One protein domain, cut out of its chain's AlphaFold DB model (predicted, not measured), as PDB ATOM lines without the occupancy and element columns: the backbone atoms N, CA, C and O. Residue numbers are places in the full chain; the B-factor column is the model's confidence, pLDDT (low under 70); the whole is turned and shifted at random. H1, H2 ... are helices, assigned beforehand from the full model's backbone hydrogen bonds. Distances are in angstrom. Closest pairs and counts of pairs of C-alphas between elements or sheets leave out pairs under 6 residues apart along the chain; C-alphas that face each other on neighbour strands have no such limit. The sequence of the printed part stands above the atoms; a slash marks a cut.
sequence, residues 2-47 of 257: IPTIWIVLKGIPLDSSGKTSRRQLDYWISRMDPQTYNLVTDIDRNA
ATOM      1  N   ILE A   2     163.881  18.643  64.788       59.50
ATOM      2  CA  ILE A   2     163.345  17.402  64.212       59.50
ATOM      3  C   ILE A   2     161.997  17.147  64.908       59.50
ATOM      4  O   ILE A   2     161.977  17.167  66.139       59.50
ATOM      5  N   PRO A   3     160.881  16.969  64.176       67.19
ATOM      6  CA  PRO A   3     159.592  16.626  64.771       67.19
ATOM      7  C   PRO A   3     159.683  15.339  65.596       67.19
ATOM      8  O   PRO A   3     160.245  14.346  65.133       67.19
ATOM      9  N   THR A   4     159.125  15.360  66.805       62.19
ATOM     10  CA  THR A   4     159.059  14.197  67.705       62.19
ATOM     11  C   THR A   4     158.021  13.170  67.266       62.19
ATOM     12  O   THR A   4     158.145  12.000  67.609       62.19
ATOM     13  N   ILE A   5     157.009  13.589  66.502       72.88
ATOM     14  CA  ILE A   5     155.946  12.728  65.983       72.88
ATOM     15  C   ILE A   5     155.753  13.054  64.506       72.88
ATOM     16  O   ILE A   5     155.577  14.216  64.131       72.88
ATOM     17  N   TRP A   6     155.767  12.017  63.676       78.50
ATOM     18  CA  TRP A   6     155.455  12.104  62.256       78.50
ATOM     19  C   TRP A   6     154.121  11.417  62.006       78.50
ATOM     20  O   TRP A   6     153.992  10.210  62.187       78.50
ATOM     21  N   ILE A   7     153.125  12.198  61.595       82.44
ATOM     22  CA  ILE A   7     151.785  11.690  61.303       82.44
ATOM     23  C   ILE A   7     151.637  11.597  59.791       82.44
ATOM     24  O   ILE A   7     151.635  12.612  59.094       82.44
ATOM     25  N   VAL A   8     151.523  10.375  59.277       82.94
ATOM     26  CA  VAL A   8     151.298  10.141  57.849       82.94
ATOM     27  C   VAL A   8     149.811  10.312  57.549       82.94
ATOM     28  O   VAL A   8     148.967   9.628  58.124       82.94
ATOM     29  N   LEU A   9     149.490  11.222  56.631       84.25
ATOM     30  CA  LEU A   9     148.127  11.481  56.171       84.25
ATOM     31  C   LEU A   9     147.963  10.979  54.733       84.25
ATOM     32  O   LEU A   9     148.869  11.127  53.918       84.25
ATOM     33  N   LYS A  10     146.784  10.442  54.394       84.62
ATOM     34  CA  LYS A  10     146.453  10.076  53.001       84.62
ATOM     35  C   LYS A  10     146.342  11.296  52.080       84.62
ATOM     36  O   LYS A  10     146.580  11.181  50.885       84.62
ATOM     37  N   GLY A  11     145.974  12.449  52.631       88.50
ATOM     38  CA  GLY A  11     145.883  13.715  51.915       88.50
ATOM     39  C   GLY A  11     145.911  14.881  52.894       88.50
ATOM     40  O   GLY A  11     145.342  14.795  53.982       88.50
ATOM     41  N   ILE A  12     146.599  15.959  52.519       89.62
ATOM     42  CA  ILE A  12     146.658  17.181  53.324       89.62
ATOM     43  C   ILE A  12     145.399  18.004  53.018       89.62
ATOM     44  O   ILE A  12     145.173  18.322  51.849       89.62
ATOM     45  N   PRO A  13     144.571  18.356  54.020       89.50
ATOM     46  CA  PRO A  13     143.388  19.172  53.789       89.50
ATOM     47  C   PRO A  13     143.789  20.574  53.323       89.50
ATOM     48  O   PRO A  13     144.648  21.220  53.933       89.50
ATOM     49  N   LEU A  14     143.144  21.053  52.262       92.56
ATOM     50  CA  LEU A  14     143.366  22.379  51.691       92.56
ATOM     51  C   LEU A  14     142.151  23.284  51.935       92.56
ATOM     52  O   LEU A  14     141.019  22.813  52.040       92.56
ATOM     53  N   ASP A  15     142.386  24.586  52.057       90.56
ATOM     54  CA  ASP A  15     141.340  25.603  52.053       90.56
ATOM     55  C   ASP A  15     140.892  25.944  50.620       90.56
ATOM     56  O   ASP A  15     141.422  25.429  49.634       90.56
ATOM     57  N   SER A  16     139.913  26.841  50.489       88.94
ATOM     58  CA  SER A  16     139.399  27.291  49.188       88.94
ATOM     59  C   SER A  16     140.441  28.006  48.319       88.94
ATOM     60  O   SER A  16     140.202  28.203  47.133       88.94
ATOM     61  N   SER A  17     141.583  28.406  48.887       87.31
ATOM     62  CA  SER A  17     142.711  29.009  48.170       87.31
ATOM     63  C   SER A  17     143.793  27.993  47.778       87.31
ATOM     64  O   SER A  17     144.807  28.375  47.198       87.31
ATOM     65  N   GLY A  18     143.596  26.707  48.093       88.00
ATOM     66  CA  GLY A  18     144.556  25.636  47.824       88.00
ATOM     67  C   GLY A  18     145.718  25.571  48.821       88.00
ATOM     68  O   GLY A  18     146.681  24.845  48.582       88.00
ATOM     69  N   LYS A  19     145.657  26.311  49.936       89.19
ATOM     70  CA  LYS A  19     146.673  26.267  50.998       89.19
ATOM     71  C   LYS A  19     146.288  25.255  52.067       89.19
ATOM     72  O   LYS A  19     145.110  25.009  52.295       89.19
ATOM     73  N   THR A  20     147.274  24.705  52.772       90.50
ATOM     74  CA  THR A  20     147.034  23.790  53.897       90.50
ATOM     75  C   THR A  20     146.108  24.412  54.941       90.50
ATOM     76  O   THR A  20     146.431  25.430  55.558       90.50
ATOM     77  N   SER A  21     144.980  23.756  55.197       92.00
ATOM     78  CA  SER A  21     143.990  24.204  56.169       92.00
ATOM     79  C   SER A  21     144.374  23.760  57.583       92.00
ATOM     80  O   SER A  21     143.981  22.688  58.048       92.00
ATOM     81  N   ARG A  22     145.134  24.601  58.302       90.50
ATOM     82  CA  ARG A  22     145.518  24.343  59.709       90.50
ATOM     83  C   ARG A  22     144.314  24.091  60.611       90.50
ATOM     84  O   ARG A  22     144.336  23.167  61.406       90.50
ATOM     85  N   ARG A  23     143.229  24.843  60.418       90.38
ATOM     86  CA  ARG A  23     142.001  24.694  61.208       90.38
ATOM     87  C   ARG A  23     141.398  23.288  61.100       90.38
ATOM     88  O   ARG A  23     140.898  22.771  62.093       90.38
ATOM     89  N   GLN A  24     141.424  22.679  59.912       89.25
ATOM     90  CA  GLN A  24     140.928  21.310  59.729       89.25
ATOM     91  C   GLN A  24     141.878  20.277  60.345       89.25
ATOM     92  O   GLN A  24     141.406  19.316  60.947       89.25
ATOM     93  N   LEU A  25     143.195  20.495  60.248       89.94
ATOM     94  CA  LEU A  25     144.191  19.655  60.920       89.94
ATOM     95  C   LEU A  25     144.038  19.705  62.446       89.94
ATOM     96  O   LEU A  25     143.959  18.653  63.069       89.94
ATOM     97  N   ASP A  26     143.911  20.892  63.040       89.88
ATOM     98  CA  ASP A  26     143.726  21.064  64.488       89.88
ATOM     99  C   ASP A  26     142.422  20.411  64.970       89.88
ATOM    100  O   ASP A  26     142.375  19.744  66.008       89.88
ATOM    101  N   TYR A  27     141.351  20.547  64.186       89.69
ATOM    102  CA  TYR A  27     140.080  19.887  64.467       89.69
ATOM    103  C   TYR A  27     140.191  18.356  64.401       89.69
ATOM    104  O   TYR A  27     139.633  17.661  65.246       89.69
ATOM    105  N   TRP A  28     140.931  17.821  63.428       88.12
ATOM    106  CA  TRP A  28     141.167  16.383  63.326       88.12
ATOM    107  C   TRP A  28     142.031  15.862  64.481       88.12
ATOM    108  O   TRP A  28     141.659  14.877  65.109       88.12
ATOM    109  N   ILE A  29     143.124  16.556  64.822       88.50
ATOM    110  CA  ILE A  29     144.008  16.185  65.940       88.50
ATOM    111  C   ILE A  29     143.235  16.193  67.264       88.50
ATOM    112  O   ILE A  29     143.341  15.249  68.041       88.50
ATOM    113  N   SER A  30     142.420  17.221  67.514       87.81
ATOM    114  CA  SER A  30     141.632  17.333  68.752       87.81
ATOM    115  C   SER A  30     140.516  16.294  68.886       87.81
ATOM    116  O   SER A  30     140.059  16.035  69.999       87.81
ATOM    117  N   ARG A  31     140.076  15.687  67.776       87.88
ATOM    118  CA  ARG A  31     139.060  14.622  67.748       87.88
ATOM    119  C   ARG A  31     139.619  13.242  67.424       87.88
ATOM    120  O   ARG A  31     138.839  12.321  67.185       87.88
ATOM    121  N   MET A  32     140.941  13.108  67.388       86.06
ATOM    122  CA  MET A  32     141.600  11.837  67.133       86.06
ATOM    123  C   MET A  32     141.121  10.804  68.151       86.06
ATOM    124  O   MET A  32     141.139  11.052  69.358       86.06
ATOM    125  N   ASP A  33     140.660   9.658  67.660       85.62
ATOM    126  CA  ASP A  33     140.216   8.593  68.542       85.62
ATOM    127  C   ASP A  33     141.417   7.980  69.291       85.62
ATOM    128  O   ASP A  33     142.550   8.008  68.791       85.62
ATOM    129  N   PRO A  34     141.196   7.400  70.483       72.88
ATOM    130  CA  PRO A  34     142.280   6.846  71.286       72.88
ATOM    131  C   PRO A  34     143.087   5.746  70.584       72.88
ATOM    132  O   PRO A  34     144.277   5.611  70.859       72.88
ATOM    133  N   GLN A  35     142.484   4.963  69.680       75.94
ATOM    134  CA  GLN A  35     143.194   3.885  68.984       75.94
ATOM    135  C   GLN A  35     144.176   4.461  67.962       75.94
ATOM    136  O   GLN A  35     145.336   4.056  67.930       75.94
ATOM    137  N   THR A  36     143.744   5.448  67.175       79.75
ATOM    138  CA  THR A  36     144.606   6.166  66.230       79.75
ATOM    139  C   THR A  36     145.682   6.971  66.951       79.75
ATOM    140  O   THR A  36     146.838   6.955  66.531       79.75
ATOM    141  N   TYR A  37     145.344   7.629  68.063       77.19
ATOM    142  CA  TYR A  37     146.324   8.326  68.898       77.19
ATOM    143  C   TYR A  37     147.407   7.374  69.401       77.19
ATOM    144  O   TYR A  37     148.596   7.667  69.257       77.19
ATOM    145  N   ASN A  38     147.007   6.211  69.920       68.25
ATOM    146  CA  ASN A  38     147.952   5.190  70.342       68.25
ATOM    147  C   ASN A  38     148.782   4.720  69.154       68.25
ATOM    148  O   ASN A  38     149.984   4.826  69.239       68.25
ATOM    149  N   LEU A  39     148.211   4.365  68.001       72.81
ATOM    150  CA  LEU A  39     148.992   3.961  66.818       72.81
ATOM    151  C   LEU A  39     150.020   5.006  66.361       72.81
ATOM    152  O   LEU A  39     151.145   4.648  66.033       72.81
ATOM    153  N   VAL A  40     149.647   6.288  66.345       76.06
ATOM    154  CA  VAL A  40     150.517   7.399  65.922       76.06
ATOM    155  C   VAL A  40     151.625   7.674  66.945       76.06
ATOM    156  O   VAL A  40     152.730   8.062  66.567       76.06
ATOM    157  N   THR A  41     151.351   7.457  68.232       68.62
ATOM    158  CA  THR A  41     152.322   7.637  69.325       68.62
ATOM    159  C   THR A  41     153.100   6.354  69.671       68.62
ATOM    160  O   THR A  41     154.192   6.440  70.234       68.62
ATOM    161  N   ASP A  42     152.594   5.178  69.283       57.50
ATOM    162  CA  ASP A  42     153.115   3.833  69.584       57.50
ATOM    163  C   ASP A  42     154.095   3.310  68.543       57.50
ATOM    164  O   ASP A  42     154.742   2.292  68.814       57.50
ATOM    165  N   ILE A  43     154.278   4.000  67.406       53.91
ATOM    166  CA  ILE A  43     155.317   3.659  66.410       53.91
ATOM    167  C   ILE A  43     156.684   3.470  67.094       53.91
ATOM    168  O   ILE A  43     157.526   2.719  66.614       53.91
ATOM    169  N   ASP A  44     156.859   4.069  68.274       52.00
ATOM    170  CA  ASP A  44     158.048   3.960  69.100       52.00
ATOM    171  C   ASP A  44     157.811   3.389  70.529       52.00
ATOM    172  O   ASP A  44     158.771   3.198  71.271       52.00
ATOM    173  N   ARG A  45     156.586   3.080  70.979       50.12
ATOM    174  CA  ARG A  45     156.359   2.519  72.342       50.12
ATOM    175  C   ARG A  45     156.399   0.993  72.401       50.12
ATOM    176  O   ARG A  45     156.714   0.443  73.451       50.12
ATOM    177  N   ASN A  46     156.163   0.311  71.278       45.62
ATOM    178  CA  ASN A  46     156.297  -1.150  71.182       45.62
ATOM    179  C   ASN A  46     157.754  -1.635  71.066       45.62
ATOM    180  O   ASN A  46     158.006  -2.840  71.036       45.62
ATOM    181  N   ALA A  47     158.733  -0.726  71.030       54.91
ATOM    182  CA  ALA A  47     160.114  -1.103  71.292       54.91
ATOM    183  C   ALA A  47     160.205  -1.507  72.768       54.91
ATOM    184  O   ALA A  47     160.198  -0.638  73.637       54.91
TER     185      ALA A  47
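This is residues 2 to 47 of the 257 residues of a protein of Pseudovirgaria hyperparasitica (UniProt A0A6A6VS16). With little regular structure, the printed part is a loose, open V: two short helices, H1 and then H2, form its arms, joined at the corner by residues 31 to 33, and the unnamed residues 5 to 13 cross its open side. Residues 13 to 21 fold back into H1. The class is all helix, though 18 of the 46 printed residues are in named elements. The radius of gyration of the C-alphas is 12.6 A, and the elongated outline spans 42 by 24 by 17 A.

Residues 2 to 21 hold no named element. H1, residues 22 to 30, begins at C-alpha 22 (145.518, 24.343, 59.709) and measures 12.1 A. H2, residues 34 to 42, measures 11.4 A and ends at C-alpha 42 (153.115, 3.833, 69.584).

A tight link joins H1 to H2, yet they are apart. In both, every O i to N i+4 pair is within hydrogen-bond range.

The C-alphas farthest apart, Ser 17 and Ala 47, are 41.8 A apart. Residues 30 to 36, of which 34 to 36 belong to H2, stand free. The printed part has no cut. The pLDDT is under 70 at residues 2 to 4, 38 and 41 to 47.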